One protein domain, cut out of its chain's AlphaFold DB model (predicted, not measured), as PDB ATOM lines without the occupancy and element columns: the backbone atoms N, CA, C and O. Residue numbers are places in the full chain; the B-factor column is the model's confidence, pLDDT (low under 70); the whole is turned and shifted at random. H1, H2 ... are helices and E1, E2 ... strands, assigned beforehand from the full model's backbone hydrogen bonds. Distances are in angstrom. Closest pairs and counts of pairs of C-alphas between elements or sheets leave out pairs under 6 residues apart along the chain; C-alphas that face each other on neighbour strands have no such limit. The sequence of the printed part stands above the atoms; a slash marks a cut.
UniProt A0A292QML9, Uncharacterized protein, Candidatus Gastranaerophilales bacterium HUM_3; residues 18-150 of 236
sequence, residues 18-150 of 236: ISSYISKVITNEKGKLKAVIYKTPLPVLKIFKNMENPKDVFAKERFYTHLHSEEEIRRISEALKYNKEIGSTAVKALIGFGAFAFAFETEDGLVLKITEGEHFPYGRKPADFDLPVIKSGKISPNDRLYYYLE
ATOM      1  N   ILE A  18     -52.239  36.670 -20.494       56.62
ATOM      2  CA  ILE A  18     -51.072  35.800 -20.756       56.62
ATOM      3  C   ILE A  18     -51.488  34.317 -20.827       56.62
ATOM      4  O   ILE A  18     -51.057  33.589 -21.726       56.62
ATOM      5  N   SER A  19     -52.339  33.854 -19.907       60.44
ATOM      6  CA  SER A  19     -52.694  32.430 -19.773       60.44
ATOM      7  C   SER A  19     -53.408  31.860 -21.006       60.44
ATOM      8  O   SER A  19     -53.203  30.696 -21.357       60.44
ATOM      9  N   SER A  20     -54.177  32.681 -21.732       71.56
ATOM     10  CA  SER A  20     -54.831  32.257 -22.976       71.56
ATOM     11  C   SER A  20     -53.835  31.871 -24.070       71.56
ATOM     12  O   SER A  20     -54.133  30.967 -24.854       71.56
ATOM     13  N   TYR A  21     -52.643  32.471 -24.084       79.38
ATOM     14  CA  TYR A  21     -51.584  32.184 -25.048       79.38
ATOM     15  C   TYR A  21     -50.568  31.156 -24.566       79.38
ATOM     16  O   TYR A  21     -49.878  30.559 -25.391       79.38
ATOM     17  N   ILE A  22     -50.449  30.937 -23.257       85.44
ATOM     18  CA  ILE A  22     -49.491  29.982 -22.701       85.44
ATOM     19  C   ILE A  22     -50.020  28.555 -22.842       85.44
ATOM     20  O   ILE A  22     -51.112  28.217 -22.394       85.44
ATOM     21  N   SER A  23     -49.200  27.694 -23.433       88.56
ATOM     22  CA  SER A  23     -49.377  26.244 -23.388       88.56
ATOM     23  C   SER A  23     -48.771  25.659 -22.111       88.56
ATOM     24  O   SER A  23     -49.398  24.839 -21.443       88.56
ATOM     25  N   LYS A  24     -47.553  26.087 -21.753       88.94
ATOM     26  CA  LYS A  24     -46.809  25.522 -20.623       88.94
ATOM     27  C   LYS A  24     -45.871  26.544 -19.990       88.94
ATOM     28  O   LYS A  24     -45.183  27.278 -20.691       88.94
ATOM     29  N   VAL A  25     -45.783  26.518 -18.664       86.81
ATOM     30  CA  VAL A  25     -44.759  27.230 -17.887       86.81
ATOM     31  C   VAL A  25     -43.790  26.203 -17.319       86.81
ATOM     32  O   VAL A  25     -44.210  25.186 -16.770       86.81
ATOM     33  N   ILE A  26     -42.492  26.458 -17.457       86.62
ATOM     34  CA  ILE A  26     -41.429  25.608 -16.918       86.62
ATOM     35  C   ILE A  26     -40.713  26.390 -15.820       86.62
ATOM     36  O   ILE A  26     -40.245  27.505 -16.054       86.62
ATOM     37  N   THR A  27     -40.609  25.798 -14.632       83.81
ATOM     38  CA  THR A  27     -39.872  26.344 -13.484       83.81
ATOM     39  C   THR A  27     -38.783  25.375 -13.034       83.81
ATOM     40  O   THR A  27     -38.840  24.184 -13.329       83.81
ATOM     41  N   ASN A  28     -37.777  25.874 -12.311       79.56
ATOM     42  CA  ASN A  28     -36.854  25.006 -11.579       79.56
ATOM     43  C   ASN A  28     -37.466  24.526 -10.249       79.56
ATOM     44  O   ASN A  28     -38.557  24.950  -9.870       79.56
ATOM     45  N   GLU A  29     -36.733  23.687  -9.516       76.12
ATOM     46  CA  GLU A  29     -37.139  23.131  -8.212       76.12
ATOM     47  C   GLU A  29     -37.443  24.200  -7.151       76.12
ATOM     48  O   GLU A  29     -38.272  23.994  -6.272       76.12
ATOM     49  N   LYS A  30     -36.819  25.381  -7.260       76.62
ATOM     50  CA  LYS A  30     -37.061  26.538  -6.382       76.62
ATOM     51  C   LYS A  30     -38.228  27.409  -6.864       76.62
ATOM     52  O   LYS A  30     -38.393  28.533  -6.397       76.62
ATOM     53  N   GLY A  31     -38.985  26.944  -7.858       73.12
ATOM     54  CA  GLY A  31     -40.105  27.664  -8.450       73.12
ATOM     55  C   GLY A  31     -39.713  28.857  -9.322       73.12
ATOM     56  O   GLY A  31     -40.604  29.580  -9.751       73.12
ATOM     57  N   LYS A  32     -38.427  29.096  -9.622       77.62
ATOM     58  CA  LYS A  32     -38.008  30.186 -10.520       77.62
ATOM     59  C   LYS A  32     -38.353  29.841 -11.964       77.62
ATOM     60  O   LYS A  32     -38.109  28.713 -12.394       77.62
ATOM     61  N   LEU A  33     -38.880  30.815 -12.706       79.75
ATOM     62  CA  LEU A  33     -39.222  30.654 -14.118       79.75
ATOM     63  C   LEU A  33     -37.977  30.252 -14.935       79.75
ATOM     64  O   LEU A  33     -36.862  30.701 -14.672       79.75
ATOM     65  N   LYS A  34     -38.171  29.347 -15.891       82.38
ATOM     66  CA  LYS A  34     -37.146  28.863 -16.825       82.38
ATOM     67  C   LYS A  34     -37.559  29.100 -18.264       82.38
ATOM     68  O   LYS A  34     -36.757  29.608 -19.033       82.38
ATOM     69  N   ALA A  35     -38.797  28.752 -18.598       88.75
ATOM     70  CA  ALA A  35     -39.331  28.958 -19.932       88.75
ATOM     71  C   ALA A  35     -40.850  29.137 -19.912       88.75
ATOM     72  O   ALA A  35     -41.539  28.652 -19.008       88.75
ATOM     73  N   VAL A  36     -41.360  29.794 -20.947       89.81
ATOM     74  CA  VAL A  36     -42.786  29.910 -21.254       89.81
ATOM     75  C   VAL A  36     -42.990  29.437 -22.685       89.81
ATOM     76  O   VAL A  36     -42.381  29.983 -23.597       89.81
ATOM     77  N   ILE A  37     -43.838  28.432 -22.881       92.44
ATOM     78  CA  ILE A  37     -44.188  27.884 -24.195       92.44
ATOM     79  C   ILE A  37     -45.562  28.414 -24.593       92.44
ATOM     80  O   ILE A  37     -46.511  28.306 -23.809       92.44
ATOM     81  N   TYR A  38     -45.683  28.952 -25.803       92.25
ATOM     82  CA  TYR A  38     -46.934  29.497 -26.329       92.25
ATOM     83  C   TYR A  38     -47.724  28.437 -27.114       92.25
ATOM     84  O   TYR A  38     -47.145  27.523 -27.696       92.25
ATOM     85  N   LYS A  39     -49.059  28.535 -27.113       92.06
ATOM     86  CA  LYS A  39     -49.965  27.609 -27.825       92.06
ATOM     87  C   LYS A  39     -49.781  27.673 -29.338       92.06
ATOM     88  O   LYS A  39     -49.880  26.659 -30.015       92.06
ATOM     89  N   THR A  40     -49.520  28.871 -29.843       93.56
ATOM     90  CA  THR A  40     -49.167  29.151 -31.233       93.56
ATOM     91  C   THR A  40     -48.020  30.156 -31.243       93.56
ATOM     92  O   THR A  40     -47.873  30.896 -30.264       93.56
ATOM     93  N   PRO A  41     -47.233  30.240 -32.327       96.12
ATOM     94  CA  PRO A  41     -46.287  31.332 -32.505       96.12
ATOM     95  C   PRO A  41     -46.983  32.696 -32.399       96.12
ATOM     96  O   PRO A  41     -48.108  32.874 -32.875       96.12
ATOM     97  N   LEU A  42     -46.335  33.652 -31.734       94.81
ATOM     98  CA  LEU A  42     -46.853  35.003 -31.520       94.81
ATOM     99  C   LEU A  42     -45.789  36.048 -31.852       94.81
ATOM    100  O   LEU A  42     -44.621  35.827 -31.543       94.81
ATOM    101  N   PRO A  43     -46.173  37.216 -32.397       96.62
ATOM    102  CA  PRO A  43     -45.260  38.343 -32.523       96.62
ATOM    103  C   PRO A  43     -44.662  38.729 -31.168       96.62
ATOM    104  O   PRO A  43     -45.402  38.884 -30.191       96.62
ATOM    105  N   VAL A  44     -43.351  38.956 -31.109       95.19
ATOM    106  CA  VAL A  44     -42.671  39.329 -29.857       95.19
ATOM    107  C   VAL A  44     -43.243  40.612 -29.236       95.19
ATOM    108  O   VAL A  44     -43.418  40.679 -28.021       95.19
ATOM    109  N   LEU A  45     -43.674  41.587 -30.049       94.62
ATOM    110  CA  LEU A  45     -44.383  42.779 -29.565       94.62
ATOM    111  C   LEU A  45     -45.643  42.418 -28.770       94.62
ATOM    112  O   LEU A  45     -45.937  43.038 -27.751       94.62
ATOM    113  N   LYS A  46     -46.402  41.418 -29.232       90.88
ATOM    114  CA  LYS A  46     -47.633  40.988 -28.563       90.88
ATOM    115  C   LYS A  46     -47.331  40.391 -27.193       90.88
ATOM    116  O   LYS A  46     -48.138  40.554 -26.286       90.88
ATOM    117  N   ILE A  47     -46.178  39.745 -27.036       90.12
ATOM    118  CA  ILE A  47     -45.724  39.215 -25.753       90.12
ATOM    119  C   ILE A  47     -45.387  40.363 -24.796       90.12
ATOM    120  O   ILE A  47     -45.921  40.387 -23.691       90.12
ATOM    121  N   PHE A  48     -44.578  41.342 -25.217       89.94
ATOM    122  CA  PHE A  48     -44.210  42.477 -24.356       89.94
ATOM    123  C   PHE A  48     -45.409  43.350 -23.971       89.94
ATOM    124  O   PHE A  48     -45.557  43.670 -22.795       89.94
ATOM    125  N   LYS A  49     -46.324  43.636 -24.907       87.44
ATOM    126  CA  LYS A  49     -47.600  44.316 -24.605       87.44
ATOM    127  C   LYS A  49     -48.447  43.580 -23.576       87.44
ATOM    128  O   LYS A  49     -49.249  44.180 -22.879       87.44
ATOM    129  N   ASN A  50     -48.326  42.261 -23.529       81.31
ATOM    130  CA  ASN A  50     -49.054  41.465 -22.560       81.31
ATOM    131  C   ASN A  50     -48.394  41.548 -21.181       81.31
ATOM    132  O   ASN A  50     -49.070  41.803 -20.192       81.31
ATOM    133  N   MET A  51     -47.061  41.425 -21.137       82.12
ATOM    134  CA  MET A  51     -46.297  41.589 -19.901       82.12
ATOM    135  C   MET A  51     -46.502  42.978 -19.282       82.12
ATOM    136  O   MET A  51     -46.587  43.070 -18.063       82.12
ATOM    137  N   GLU A  52     -46.642  44.035 -20.093       78.50
ATOM    138  CA  GLU A  52     -46.867  45.414 -19.625       78.50
ATOM    139  C   GLU A  52     -48.166  45.591 -18.820       78.50
ATOM    140  O   GLU A  52     -48.314  46.598 -18.134       78.50
ATOM    141  N   ASN A  53     -49.116  44.650 -18.898       75.88
ATOM    142  CA  ASN A  53     -50.396  44.775 -18.217       75.88
ATOM    143  C   ASN A  53     -50.211  44.673 -16.688       75.88
ATOM    144  O   ASN A  53     -49.964  43.579 -16.173       75.88
ATOM    145  N   PRO A  54     -50.423  45.761 -15.923       64.50
ATOM    146  CA  PRO A  54     -50.170  45.779 -14.480       64.50
ATOM    147  C   PRO A  54     -51.149  44.904 -13.682       64.50
ATOM    148  O   PRO A  54     -50.933  44.647 -12.495       64.50
ATOM    149  N   LYS A  55     -52.244  44.456 -14.315       69.69
ATOM    150  CA  LYS A  55     -53.220  43.533 -13.723       69.69
ATOM    151  C   LYS A  55     -52.834  42.065 -13.904       69.69
ATOM    152  O   LYS A  55     -53.452  41.209 -13.282       69.69
ATOM    153  N   ASP A  56     -51.829  41.763 -14.726       70.94
ATOM    154  CA  ASP A  56     -51.399  40.388 -14.942       70.94
ATOM    155  C   ASP A  56     -50.555  39.893 -13.755       70.94
ATOM    156  O   ASP A  56     -49.378  40.233 -13.583       70.94
ATOM    157  N   VAL A  57     -51.188  39.077 -12.908       71.00
ATOM    158  CA  VAL A  57     -50.567  38.488 -11.715       71.00
ATOM    159  C   VAL A  57     -49.374  37.613 -12.095       71.00
ATOM    160  O   VAL A  57     -48.358  37.641 -11.402       71.00
ATOM    161  N   PHE A  58     -49.442  36.887 -13.215       72.75
ATOM    162  CA  PHE A  58     -48.337  36.051 -13.671       72.75
ATOM    163  C   PHE A  58     -47.124  36.904 -14.044       72.75
ATOM    164  O   PHE A  58     -46.014  36.615 -13.589       72.75
ATOM    165  N   ALA A  59     -47.322  37.973 -14.822       68.06
ATOM    166  CA  ALA A  59     -46.236  38.870 -15.202       68.06
ATOM    167  C   ALA A  59     -45.575  39.496 -13.968       68.06
ATOM    168  O   ALA A  59     -44.347  39.475 -13.817       68.06
ATOM    169  N   LYS A  60     -46.411  39.959 -13.035       68.44
ATOM    170  CA  LYS A  60     -45.971  40.561 -11.781       68.44
ATOM    171  C   LYS A  60     -45.188  39.607 -10.899       68.44
ATOM    172  O   LYS A  60     -44.104  39.954 -10.441       68.44
ATOM    173  N   GLU A  61     -45.686  38.398 -10.687       69.81
ATOM    174  CA  GLU A  61     -45.024  37.428  -9.818       69.81
ATOM    175  C   GLU A  61     -43.753  36.842 -10.434       69.81
ATOM    176  O   GLU A  61     -42.838  36.478  -9.690       69.81
ATOM    177  N   ARG A  62     -43.674  36.722 -11.766       70.31
ATOM    178  CA  ARG A  62     -42.615  35.949 -12.438       70.31
ATOM    179  C   ARG A  62     -41.536  36.779 -13.121       70.31
ATOM    180  O   ARG A  62     -40.407  36.296 -13.181       70.31
ATOM    181  N   PHE A  63     -41.844  37.989 -13.587       67.06
ATOM    182  CA  PHE A  63     -40.871  38.874 -14.238       67.06
ATOM    183  C   PHE A  63     -40.474  40.057 -13.344       67.06
ATOM    184  O   PHE A  63     -39.279  40.291 -13.147       67.06
ATOM    185  N   TYR A  64     -41.452  40.737 -12.733       58.59
ATOM    186  CA  TYR A  64     -41.212  41.987 -11.988       58.59
ATOM    187  C   TYR A  64     -40.560  41.817 -10.618       58.59
ATOM    188  O   TYR A  64     -40.017  42.769 -10.066       58.59
ATOM    189  N   THR A  65     -40.573  40.611 -10.058       53.34
ATOM    190  CA  THR A  65     -40.062  40.390  -8.702       53.34
ATOM    191  C   THR A  65     -38.549  40.193  -8.629       53.34
ATOM    192  O   THR A  65     -38.021  40.233  -7.521       53.34
ATOM    193  N   HIS A  66     -37.832  39.963  -9.743       53.44
ATOM    194  CA  HIS A  66     -36.430  39.530  -9.637       53.44
ATOM    195  C   HIS A  66     -35.428  40.016 -10.699       53.44
ATOM    196  O   HIS A  66     -34.241  39.960 -10.379       53.44
ATOM    197  N   LEU A  67     -35.806  40.451 -11.915       64.31
ATOM    198  CA  LEU A  67     -34.798  40.778 -12.954       64.31
ATOM    199  C   LEU A  67     -35.120  41.955 -13.892       64.31
ATOM    200  O   LEU A  67     -34.169  42.553 -14.379       64.31
ATOM    201  N   HIS A  68     -36.390  42.313 -14.113       73.94
ATOM    202  CA  HIS A  68     -36.779  43.403 -15.022       73.94
ATOM    203  C   HIS A  68     -37.879  44.266 -14.405       73.94
ATOM    204  O   HIS A  68     -38.762  43.734 -13.730       73.94
ATOM    205  N   SER A  69     -37.852  45.582 -14.625       78.25
ATOM    206  CA  SER A  69     -38.887  46.490 -14.106       78.25
ATOM    207  C   SER A  69     -40.079  46.613 -15.065       78.25
ATOM    208  O   SER A  69     -39.959  46.385 -16.268       78.25
ATOM    209  N   GLU A  70     -41.245  47.013 -14.551       81.56
ATOM    210  CA  GLU A  70     -42.416  47.335 -15.388       81.56
ATOM    211  C   GLU A  70     -42.095  48.438 -16.409       81.56
ATOM    212  O   GLU A  70     -42.489  48.364 -17.572       81.56
ATOM    213  N   GLU A  71     -41.304  49.433 -15.999       84.88
ATOM    214  CA  GLU A  71     -40.837  50.505 -16.876       84.88
ATOM    215  C   GLU A  71     -39.970  49.972 -18.024       84.88
ATOM    216  O   GLU A  71     -40.151  50.390 -19.171       84.88
ATOM    217  N   GLU A  72     -39.072  49.028 -17.740       85.56
ATOM    218  CA  GLU A  72     -38.227  48.390 -18.747       85.56
ATOM    219  C   GLU A  72     -39.069  47.623 -19.773       85.56
ATOM    220  O   GLU A  72     -38.903  47.835 -20.977       85.56
ATOM    221  N   ILE A  73     -40.019  46.799 -19.319       88.00
ATOM    222  CA  ILE A  73     -40.921  46.043 -20.202       88.00
ATOM    223  C   ILE A  73     -41.754  46.987 -21.073       88.00
ATOM    224  O   ILE A  73     -41.849  46.779 -22.287       88.00
ATOM    225  N   ARG A  74     -42.304  48.059 -20.491       89.06
ATOM    226  CA  ARG A  74     -43.069  49.070 -21.232       89.06
ATOM    227  C   ARG A  74     -42.209  49.777 -22.283       89.06
ATOM    228  O   ARG A  74     -42.662  50.000 -23.404       89.06
ATOM    229  N   ARG A  75     -40.959  50.105 -21.947       91.06
ATOM    230  CA  ARG A  75     -40.006  50.720 -22.882       91.06
ATOM    231  C   ARG A  75     -39.681  49.780 -24.048       91.06
ATOM    232  O   ARG A  75     -39.702  50.221 -25.195       91.06
ATOM    233  N   ILE A  76     -39.456  48.490 -23.779       92.62
ATOM    234  CA  ILE A  76     -39.248  47.476 -24.826       92.62
ATOM    235  C   ILE A  76     -40.489  47.355 -25.721       92.62
ATOM    236  O   ILE A  76     -40.362  47.385 -26.946       92.62
ATOM    237  N   SER A  77     -41.683  47.271 -25.128       92.44
ATOM    238  CA  SER A  77     -42.971  47.218 -25.839       92.44
ATOM    239  C   SER A  77     -43.134  48.393 -26.817       92.44
ATOM    240  O   SER A  77     -43.388  48.189 -28.009       92.44
ATOM    241  N   GLU A  78     -42.902  49.628 -26.356       93.31
ATOM    242  CA  GLU A  78     -43.021  50.820 -27.204       93.31
ATOM    243  C   GLU A  78     -41.924  50.877 -28.279       93.31
ATOM    244  O   GLU A  78     -42.203  51.247 -29.418       93.31
ATOM    245  N   ALA A  79     -40.693  50.442 -27.987       94.38
ATOM    246  CA  ALA A  79     -39.628  50.377 -28.989       94.38
ATOM    247  C   ALA A  79     -39.945  49.367 -30.113       94.38
ATOM    248  O   ALA A  79     -39.803  49.674 -31.301       94.38
ATOM    249  N   LEU A  80     -40.446  48.180 -29.757       95.31
ATOM    250  CA  LEU A  80     -40.835  47.131 -30.709       95.31
ATOM    251  C   LEU A  80     -42.017  47.534 -31.600       95.31
ATOM    252  O   LEU A  80     -42.125  47.067 -32.732       95.31
ATOM    253  N   LYS A  81     -42.901  48.418 -31.127       93.88
ATOM    254  CA  LYS A  81     -44.016  48.956 -31.920       93.88
ATOM    255  C   LYS A  81     -43.533  49.733 -33.149       93.88
ATOM    256  O   LYS A  81     -44.175  49.659 -34.198       93.88
ATOM    257  N   TYR A  82     -42.419  50.459 -33.032       92.81
ATOM    258  CA  TYR A  82     -41.830  51.213 -34.145       92.81
ATOM    259  C   TYR A  82     -40.824  50.391 -34.953       92.81
ATOM    260  O   TYR A  82     -40.674  50.621 -36.153       92.81
ATOM    261  N   ASN A  83     -40.191  49.387 -34.344       94.25
ATOM    262  CA  ASN A  83     -39.358  48.424 -35.055       94.25
ATOM    263  C   ASN A  83     -40.193  47.238 -35.553       94.25
ATOM    264  O   ASN A  83     -40.188  46.161 -34.961       94.25
ATOM    265  N   LYS A  84     -40.932  47.444 -36.652       92.44
ATOM    266  CA  LYS A  84     -41.875  46.442 -37.179       92.44
ATOM    267  C   LYS A  84     -41.219  45.106 -37.506       92.44
ATOM    268  O   LYS A  84     -41.857  44.080 -37.303       92.44
ATOM    269  N   GLU A  85     -39.983  45.105 -37.996       95.00
ATOM    270  CA  GLU A  85     -39.265  43.869 -38.315       95.00
ATOM    271  C   GLU A  85     -39.107  42.995 -37.064       95.00
ATOM    272  O   GLU A  85     -39.604  41.870 -37.017       95.00
ATOM    273  N   ILE A  86     -38.499  43.543 -36.011       97.00
ATOM    274  CA  ILE A  86     -38.273  42.781 -34.782       97.00
ATOM    275  C   ILE A  86     -39.589  42.555 -34.043       97.00
ATOM    276  O   ILE A  86     -39.888  41.429 -33.671       97.00
ATOM    277  N   GLY A  87     -40.431  43.581 -33.906       96.31
ATOM    278  CA  GLY A  87     -41.716  43.493 -33.212       96.31
ATOM    279  C   GLY A  87     -42.690  42.468 -33.806       96.31
ATOM    280  O   GLY A  87     -43.483  41.890 -33.058       96.31
ATOM    281  N   SER A  88     -42.626  42.213 -35.118       97.19
ATOM    282  CA  SER A  88     -43.461  41.212 -35.798       97.19
ATOM    283  C   SER A  88     -42.860  39.806 -35.839       97.19
ATOM    284  O   SER A  88     -43.564  38.878 -36.232       97.19
ATOM    285  N   THR A  89     -41.609  39.624 -35.396       98.12
ATOM    286  CA  THR A  89     -40.953  38.310 -35.383       98.12
ATOM    287  C   THR A  89     -41.767  37.328 -34.540       98.12
ATOM    288  O   THR A  89     -42.022  37.574 -33.355       98.12
ATOM    289  N   ALA A  90     -42.198  36.231 -35.164       97.81
ATOM    290  CA  ALA A  90     -43.000  35.199 -34.526       97.81
ATOM    291  C   ALA A  90     -42.124  34.300 -33.648       97.81
ATOM    292  O   ALA A  90     -41.114  33.755 -34.098       97.81
ATOM    293  N   VAL A  91     -42.524  34.129 -32.390       97.94
ATOM    294  CA  VAL A  91     -41.819  33.304 -31.408       97.94
ATOM    295  C   VAL A  91     -42.765  32.306 -30.762       97.94
ATOM    296  O   VAL A  91     -43.931  32.603 -30.500       97.94
ATOM    297  N   LYS A  92     -42.260  31.102 -30.498       97.00
ATOM    298  CA  LYS A  92     -43.031  29.995 -29.910       97.00
ATOM    299  C   LYS A  92     -42.714  29.757 -28.436       97.00
ATOM    300  O   LYS A  92     -43.496  29.105 -27.744       97.00
ATOM    301  N   ALA A  93     -41.610  30.313 -27.935       95.19
ATOM    302  CA  ALA A  93     -41.269  30.226 -26.523       95.19
ATOM    303  C   ALA A  93     -40.365  31.370 -26.053       95.19
ATOM    304  O   ALA A  93     -39.499  31.822 -26.795       95.19
ATOM    305  N   LEU A  94     -40.508  31.776 -24.790       93.31
ATOM    306  CA  LEU A  94     -39.435  32.407 -24.021       93.31
ATOM    307  C   LEU A  94     -38.600  31.278 -23.409       93.31
ATOM    308  O   LEU A  94     -39.120  30.521 -22.591       93.31
ATOM    309  N   ILE A  95     -37.337  31.148 -23.806       91.69
ATOM    310  CA  ILE A  95     -36.464  30.014 -23.446       91.69
ATOM    311  C   ILE A  95     -35.343  30.387 -22.475       91.69
ATOM    312  O   ILE A  95     -34.695  29.510 -21.906       91.69
ATOM    313  N   GLY A  96     -35.127  31.679 -22.255       86.50
ATOM    314  CA  GLY A  96     -34.176  32.174 -21.276       86.50
ATOM    315  C   GLY A  96     -34.431  33.636 -20.964       86.50
ATOM    316  O   GLY A  96     -34.953  34.380 -21.789       86.50
ATOM    317  N   PHE A  97     -34.074  34.047 -19.757       80.69
ATOM    318  CA  PHE A  97     -34.053  35.449 -19.374       80.69
ATOM    319  C   PHE A  97     -32.989  35.643 -18.289       80.69
ATOM    320  O   PHE A  97     -32.857  34.831 -17.367       80.69
ATOM    321  N   GLY A  98     -32.164  36.668 -18.464       76.62
ATOM    322  CA  GLY A  98     -31.107  37.083 -17.541       76.62
ATOM    323  C   GLY A  98     -31.374  38.497 -17.043       76.62
ATOM    324  O   GLY A  98     -32.383  39.080 -17.390       76.62
ATOM    325  N   ALA A  99     -30.458  39.085 -16.274       75.69
ATOM    326  CA  ALA A  99     -30.643  40.447 -15.752       75.69
ATOM    327  C   ALA A  99     -30.752  41.539 -16.836       75.69
ATOM    328  O   ALA A  99     -31.167  42.647 -16.536       75.69
ATOM    329  N   PHE A 100     -30.348  41.238 -18.072       81.56
ATOM    330  CA  PHE A 100     -30.267  42.216 -19.159       81.56
ATOM    331  C   PHE A 100     -30.855  41.710 -20.475       81.56
ATOM    332  O   PHE A 100     -30.689  42.371 -21.495       81.56
ATOM    333  N   ALA A 101     -31.450  40.515 -20.505       89.00
ATOM    334  CA  ALA A 101     -31.805  39.877 -21.765       89.00
ATOM    335  C   ALA A 101     -33.015  38.958 -21.647       89.00
ATOM    336  O   ALA A 101     -33.085  38.147 -20.726       89.00
ATOM    337  N   PHE A 102     -33.882  39.002 -22.655       92.38
ATOM    338  CA  PHE A 102     -34.904  37.997 -22.934       92.38
ATOM    339  C   PHE A 102     -34.493  37.206 -24.172       92.38
ATOM    340  O   PHE A 102     -34.202  37.805 -25.201       92.38
ATOM    341  N   ALA A 103     -34.484  35.880 -24.090       94.62
ATOM    342  CA  ALA A 103     -34.174  34.984 -25.197       94.62
ATOM    343  C   ALA A 103     -35.428  34.207 -25.603       94.62
ATOM    344  O   ALA A 103     -35.971  33.417 -24.824       94.62
ATOM    345  N   PHE A 104     -35.874  34.424 -26.833       97.06
ATOM    346  CA  PHE A 104     -37.038  33.781 -27.420       97.06
ATOM    347  C   PHE A 104     -36.619  32.782 -28.487       97.06
ATOM    348  O   PHE A 104     -35.749  33.073 -29.298       97.06
ATOM    349  N   GLU A 105     -37.280  31.632 -28.528       97.81
ATOM    350  CA  GLU A 105     -37.197  30.741 -29.678       97.81
ATOM    351  C   GLU A 105     -38.197  31.201 -30.735       97.81
ATOM    352  O   GLU A 105     -39.407  31.262 -30.475       97.81
ATOM    353  N   THR A 106     -37.695  31.517 -31.921       98.19
ATOM    354  CA  THR A 106     -38.511  31.918 -33.065       98.19
ATOM    355  C   THR A 106     -39.262  30.721 -33.656       98.19
ATOM    356  O   THR A 106     -38.979  29.553 -33.357       98.19
ATOM    357  N   GLU A 107     -40.273  30.996 -34.476       97.12
ATOM    358  CA  GLU A 107     -41.040  29.961 -35.178       97.12
ATOM    359  C   GLU A 107     -40.146  29.066 -36.052       97.12
ATOM    360  O   GLU A 107     -40.264  27.840 -35.997       97.12
ATOM    361  N   ASP A 108     -39.190  29.671 -36.760       95.62
ATOM    362  CA  ASP A 108     -38.208  29.013 -37.631       95.62
ATOM    363  C   ASP A 108     -37.031  28.362 -36.878       95.62
ATOM    364  O   ASP A 108     -36.159  27.758 -37.497       95.62
ATOM    365  N   GLY A 109     -37.026  28.400 -35.541       95.56
ATOM    366  CA  GLY A 109     -36.065  27.660 -34.716       95.56
ATOM    367  C   GLY A 109     -34.743  28.380 -34.440       95.56
ATOM    368  O   GLY A 109     -33.807  27.743 -33.959       95.56
ATOM    369  N   LEU A 110     -34.674  29.685 -34.692       97.69
ATOM    370  CA  LEU A 110     -33.601  30.568 -34.240       97.69
ATOM    371  C   LEU A 110     -33.852  31.056 -32.804       97.69
ATOM    372  O   LEU A 110     -34.892  30.791 -32.190       97.69
ATOM    373  N   VAL A 111     -32.881  31.786 -32.259       97.56
ATOM    374  CA  VAL A 111     -32.991  32.468 -30.969       97.56
ATOM    375  C   VAL A 111     -32.924  33.972 -31.181       97.56
ATOM    376  O   VAL A 111     -31.902  34.504 -31.607       97.56
ATOM    377  N   LEU A 112     -34.013  34.664 -30.849       98.06
ATOM    378  CA  LEU A 112     -34.075  36.119 -30.779       98.06
ATOM    379  C   LEU A 112     -33.805  36.565 -29.342       98.06
ATOM    380  O   LEU A 112     -34.631  36.354 -28.451       98.06
ATOM    381  N   LYS A 113     -32.677  37.231 -29.121       96.38
ATOM    382  CA  LYS A 113     -32.369  37.927 -27.873       96.38
ATOM    383  C   LYS A 113     -32.772  39.394 -27.980       96.38
ATOM    384  O   LYS A 113     -32.401  40.062 -28.941       96.38
ATOM    385  N   ILE A 114     -33.485  39.898 -26.979       95.44
ATOM    386  CA  ILE A 114     -33.753  41.325 -26.765       95.44
ATOM    387  C   ILE A 114     -33.011  41.738 -25.505       95.44
ATOM    388  O   ILE A 114     -33.238  41.138 -24.454       95.44
ATOM    389  N   THR A 115     -32.122  42.725 -25.612       91.81
ATOM    390  CA  THR A 115     -31.203  43.085 -24.528       91.81
ATOM    391  C   THR A 115     -31.237  44.565 -24.181       91.81
ATOM    392  O   THR A 115     -31.391  45.424 -25.054       91.81
ATOM    393  N   GLU A 116     -31.026  44.865 -22.900       88.38
ATOM    394  CA  GLU A 116     -30.626  46.188 -22.438       88.38
ATOM    395  C   GLU A 116     -29.093  46.286 -22.409       88.38
ATOM    396  O   GLU A 116     -28.407  45.614 -21.642       88.38
ATOM    397  N   GLY A 117     -28.547  47.159 -23.251       88.56
ATOM    398  CA  GLY A 117     -27.119  47.256 -23.520       88.56
ATOM    399  C   GLY A 117     -26.653  46.299 -24.616       88.56
ATOM    400  O   GLY A 117     -27.400  45.453 -25.109       88.56
ATOM    401  N   GLU A 118     -25.401  46.482 -25.026       88.88
ATOM    402  CA  GLU A 118     -24.767  45.631 -26.029       88.88
ATOM    403  C   GLU A 118     -24.534  44.224 -25.473       88.88
ATOM    404  O   GLU A 118     -24.146  44.060 -24.315       88.88
ATOM    405  N   HIS A 119     -24.732  43.211 -26.319       88.38
ATOM    406  CA  HIS A 119     -24.498  41.813 -25.952       88.38
ATOM    407  C   HIS A 119     -23.026  41.525 -25.648       88.38
ATOM    408  O   HIS A 119     -22.711  40.735 -24.760       88.38
ATOM    409  N   PHE A 120     -22.128  42.206 -26.363       89.88
ATOM    410  CA  PHE A 120     -20.690  42.091 -26.185       89.88
ATOM    411  C   PHE A 120     -20.205  43.159 -25.194       89.88
ATOM    412  O   PHE A 120     -20.379  44.355 -25.442       89.88
ATOM    413  N   PRO A 121     -19.608  42.761 -24.058       82.06
ATOM    414  CA  PRO A 121     -19.228  43.698 -23.012       82.06
ATOM    415  C   PRO A 121     -18.195  44.712 -23.517       82.06
ATOM    416  O   PRO A 121     -17.296  44.372 -24.279       82.06
ATOM    417  N   TYR A 122     -18.339  45.962 -23.067       82.06
ATOM    418  CA  TYR A 122     -17.429  47.076 -23.371       82.06
ATOM    419  C   TYR A 122     -17.233  47.375 -24.870       82.06
ATOM    420  O   TYR A 122     -16.268  48.039 -25.242       82.06
ATOM    421  N   GLY A 123     -18.163  46.941 -25.727       80.06
ATOM    422  CA  GLY A 123     -18.079  47.149 -27.172       80.06
ATOM    423  C   GLY A 123     -17.048  46.249 -27.856       80.06
ATOM    424  O   GLY A 123     -16.625  46.544 -28.978       80.06
ATOM    425  N   ARG A 124     -16.618  45.159 -27.199       88.75
ATOM    426  CA  ARG A 124     -15.711  44.195 -27.825       88.75
ATOM    427  C   ARG A 124     -16.355  43.592 -29.073       88.75
ATOM    428  O   ARG A 124     -17.560  43.356 -29.122       88.75
ATOM    429  N   LYS A 125     -15.538  43.294 -30.081       90.12
ATOM    430  CA  LYS A 125     -16.015  42.568 -31.263       90.12
ATOM    431  C   LYS A 125     -16.297  41.097 -30.907       90.12
ATOM    432  O   LYS A 125     -15.647  40.574 -29.990       90.12
ATOM    433  N   PRO A 126     -17.224  40.436 -31.623       92.75
ATOM    434  CA  PRO A 126     -17.377  38.989 -31.543       92.75
ATOM    435  C   PRO A 126     -16.053  38.296 -31.876       92.75
ATOM    436  O   PRO A 126     -15.369  38.687 -32.826       92.75
ATOM    437  N   ALA A 127     -15.696  37.296 -31.083       94.69
ATOM    438  CA  ALA A 127     -14.566  36.410 -31.314       94.69
ATOM    439  C   ALA A 127     -15.050  35.072 -31.892       94.69
ATOM    440  O   ALA A 127     -16.239  34.772 -31.910       94.69
ATOM    441  N   ASP A 128     -14.115  34.247 -32.354       95.62
ATOM    442  CA  ASP A 128     -14.398  32.945 -32.973       95.62
ATOM    443  C   ASP A 128     -14.965  31.888 -32.010       95.62
ATOM    444  O   ASP A 128     -15.483  30.867 -32.457       95.62
ATOM    445  N   PHE A 129     -14.874  32.128 -30.701       95.75
ATOM    446  CA  PHE A 129     -15.471  31.302 -29.654       95.75
ATOM    447  C   PHE A 129     -16.876  31.757 -29.231       95.75
ATOM    448  O   PHE A 129     -17.551  31.027 -28.503       95.75
ATOM    449  N   ASP A 130     -17.306  32.963 -29.616       96.69
ATOM    450  CA  ASP A 130     -18.665  33.433 -29.346       96.69
ATOM    451  C   ASP A 130     -19.630  32.783 -30.340       96.69
ATOM    452  O   ASP A 130     -19.280  32.563 -31.502       96.69
ATOM    453  N   LEU A 131     -20.856  32.502 -29.901       96.69
ATOM    454  CA  LEU A 131     -21.891  32.000 -30.800       96.69
ATOM    455  C   LEU A 131     -22.118  33.006 -31.947       96.69
ATOM    456  O   LEU A 131     -22.372  34.185 -31.670       96.69
ATOM    457  N   PRO A 132     -22.038  32.583 -33.224       95.62
ATOM    458  CA  PRO A 132     -22.204  33.503 -34.336       95.62
ATOM    459  C   PRO A 132     -23.577  34.180 -34.341       95.62
ATOM    460  O   PRO A 132     -24.628  33.538 -34.286       95.62
ATOM    461  N   VAL A 133     -23.551  35.504 -34.469       96.31
ATOM    462  CA  VAL A 133     -24.752  36.327 -34.611       96.31
ATOM    463  C   VAL A 133     -25.110  36.418 -36.091       96.31
ATOM    464  O   VAL A 133     -24.355  36.966 -36.890       96.31
ATOM    465  N   ILE A 134     -26.287  35.908 -36.446       96.12
ATOM    466  CA  ILE A 134     -26.841  35.941 -37.807       96.12
ATOM    467  C   ILE A 134     -27.241  37.372 -38.170       96.12
ATOM    468  O   ILE A 134     -26.963  37.855 -39.267       96.12
ATOM    469  N   LYS A 135     -27.917  38.058 -37.242       96.38
ATOM    470  CA  LYS A 135     -28.384  39.431 -37.433       96.38
ATOM    471  C   LYS A 135     -28.440  40.168 -36.103       96.38
ATOM    472  O   LYS A 135     -28.872  39.607 -35.105       96.38
ATOM    473  N   SER A 136     -28.067  41.441 -36.086       96.06
ATOM    474  CA  SER A 136     -28.198  42.283 -34.895       96.06
ATOM    475  C   SER A 136     -28.441  43.739 -35.238       96.06
ATOM    476  O   SER A 136     -28.099  44.199 -36.327       96.06
ATOM    477  N   GLY A 137     -28.952  44.488 -34.270       95.06
ATOM    478  CA  GLY A 137     -29.070  45.932 -34.380       95.06
ATOM    479  C   GLY A 137     -29.707  46.555 -33.150       95.06
ATOM    480  O   GLY A 137     -30.009  45.884 -32.164       95.06
ATOM    481  N   LYS A 138     -29.929  47.866 -33.220       95.31
ATOM    482  CA  LYS A 138     -30.739  48.572 -32.229       95.31
ATOM    483  C   LYS A 138     -32.220  48.353 -32.507       95.31
ATOM    484  O   LYS A 138     -32.656  48.433 -33.654       95.31
ATOM    485  N   ILE A 139     -32.995  48.144 -31.448       95.12
ATOM    486  CA  ILE A 139     -34.459  48.151 -31.532       95.12
ATOM    487  C   ILE A 139     -34.941  49.593 -31.720       95.12
ATOM    488  O   ILE A 139     -35.768  49.844 -32.589       95.12
ATOM    489  N   SER A 140     -34.366  50.542 -30.973       88.56
ATOM    490  CA  SER A 140     -34.643  51.978 -31.085       88.56
ATOM    491  C   SER A 140     -33.334  52.783 -31.163       88.56
ATOM    492  O   SER A 140     -32.429  52.529 -30.366       88.56
ATOM    493  N   PRO A 141     -33.194  53.760 -32.086       85.50
ATOM    494  CA  PRO A 141     -31.954  54.528 -32.256       85.50
ATOM    495  C   PRO A 141     -31.497  55.281 -30.999       85.50
ATOM    496  O   PRO A 141     -30.301  55.304 -30.692       85.50
ATOM    497  N   ASN A 142     -32.458  55.856 -30.268       86.44
ATOM    498  CA  ASN A 142     -32.227  56.715 -29.102       86.44
ATOM    499  C   ASN A 142     -32.246  55.948 -27.776       86.44
ATOM    500  O   ASN A 142     -32.199  56.558 -26.711       86.44
ATOM    501  N   ASP A 143     -32.326  54.621 -27.840       86.38
ATOM    502  CA  ASP A 143     -32.396  53.764 -26.669       86.38
ATOM    503  C   ASP A 143     -31.177  52.835 -26.593       86.38
ATOM    504  O   ASP A 143     -30.398  52.681 -27.542       86.38
ATOM    505  N   ARG A 144     -31.014  52.198 -25.435       90.19
ATOM    506  CA  ARG A 144     -30.012  51.160 -25.176       90.19
ATOM    507  C   ARG A 144     -30.587  49.762 -25.397       90.19
ATOM    508  O   ARG A 144     -30.124  48.822 -24.767       90.19
ATOM    509  N   LEU A 145     -31.587  49.626 -26.261       93.94
ATOM    510  CA  LEU A 145     -32.239  48.354 -26.555       93.94
ATOM    511  C   LEU A 145     -31.707  47.767 -27.859       93.94
ATOM    512  O   LEU A 145     -31.753  48.419 -28.906       93.94
ATOM    513  N   TYR A 146     -31.240  46.528 -27.793       95.12
ATOM    514  CA  TYR A 146     -30.638  45.816 -28.913       95.12
ATOM    515  C   TYR A 146     -31.339  44.484 -29.151       95.12
ATOM    516  O   TYR A 146     -32.004  43.943 -28.265       95.12
ATOM    517  N   TYR A 147     -31.189  43.969 -30.366       96.94
ATOM    518  CA  TYR A 147     -31.590  42.618 -30.714       96.94
ATOM    519  C   TYR A 147     -30.421  41.851 -31.327       96.94
ATOM    520  O   TYR A 147     -29.590  42.431 -32.034       96.94
ATOM    521  N   TYR A 148     -30.398  40.546 -31.076       96.88
ATOM    522  CA  TYR A 148     -29.437  39.602 -31.637       96.88
ATOM    523  C   TYR A 148     -30.188  38.334 -32.034       96.88
ATOM    524  O   TYR A 148     -30.945  37.785 -31.237       96.88
ATOM    525  N   LEU A 149     -30.016  37.912 -33.278       97.69
ATOM    526  CA  LEU A 149     -30.580  36.697 -33.840       97.69
ATOM    527  C   LEU A 149     -29.444  35.702 -34.043       97.69
ATOM    528  O   LEU A 149     -28.465  36.010 -34.722       97.69
ATOM    529  N   GLU A 150     -29.582  34.530 -33.450       97.06
ATOM    530  CA  GLU A 150     -28.560  33.487 -33.401       97.06
ATOM    531  C   GLU A 150     -29.192  32.134 -33.726       97.06
ATOM    532  O   GLU A 150     -30.412  31.964 -33.634       97.06
TER     533      GLU A 150
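AT A GLANCE: This is residues 18 to 150 of the 236 residues of an uncharacterized protein of Candidatus Gastranaerophilales bacterium HUM_3 (UniProt A0A292QML9). A twisted sheet of seven antiparallel strands forms a wall, with H1 and H3 side by side over one face. H4 packs at the ends of these two helices, H2 lies off the sheet near the start of E2, and residues 121 to 129 stick out beyond the E6 edge. The printed part has 133 residues with seven named strands and four named helices, in the order E1 E2 H1 H2 H3 H4 E3 E4 E5 E6 E7. The sheet's order is E1 E2 E3 E4 E5 E7 E6, and the class is mixed, helices and strands. The whole is compact, with a radius of gyration of the C-alphas of 14.4 A and spans of 39 by 31 by 28 A.

IN THESE COORDINATES: E1 is residues 22 to 27, beginning at C-alpha 22 (-49.491, 29.982, -22.701). E2, residues 33 to 43, is 20.8 A long and bends by 102 degrees at residue 40. E3, residues 90 to 98, is also 20.8 A long and bends by 73 degrees at residue 93. E4 is residues 101 to 106, E5 residues 110 to 116 with 19.8 A, E6 residues 133 to 138, and E7 residues 145 to 150, ending at C-alpha 150 (-28.560, 33.487, -33.401). H1 is residues 44 to 51, H2 residues 57 to 62, H3 residues 70 to 82 with 19.2 A, and H4 residues 84 to 88.

HOW THE PARTS SIT: E3, E4 and E5 form a meander, each strand the antiparallel neighbour of the one before; N 95 and O 103 are 2.8 A apart, N 104 and O 112 2.8 A. E2 pairs with E3 through N 36 and O 94, 2.9 A, and with E1 through N 23 and O 37, 2.8 A. E7 pairs with E5 through N 113 and O 148, 2.8 A, and with E6 through N 149 and O 135, 2.7 A. H1 is on the sheet over E3 and E4, at a height of 10.6 A. H3 is on the same face, at 10.5 A. H1 and H3 touch at a shallow tilt of 30 degrees, opposite ways; their closest C-alphas, of Phe 48 and Ser 77, are 5.1 A apart. H4 touches H1, closest at the C-alphas of Leu 45 and Gly 87, 4.6 A. Every O i to N i+4 pair is within hydrogen-bond range in H1, H2 and H4; in H3 8 of 9 are.

THE WHOLE: The farthest C-alphas, of Lys 55 and Asp 128, are 44.6 A apart. The printed part has no cut. The link from E5 to E6, 16 residues, is long. Twelve residues are under pLDDT 70: 18 to 19, 54 to 55, 59 to 61 and 63 to 67.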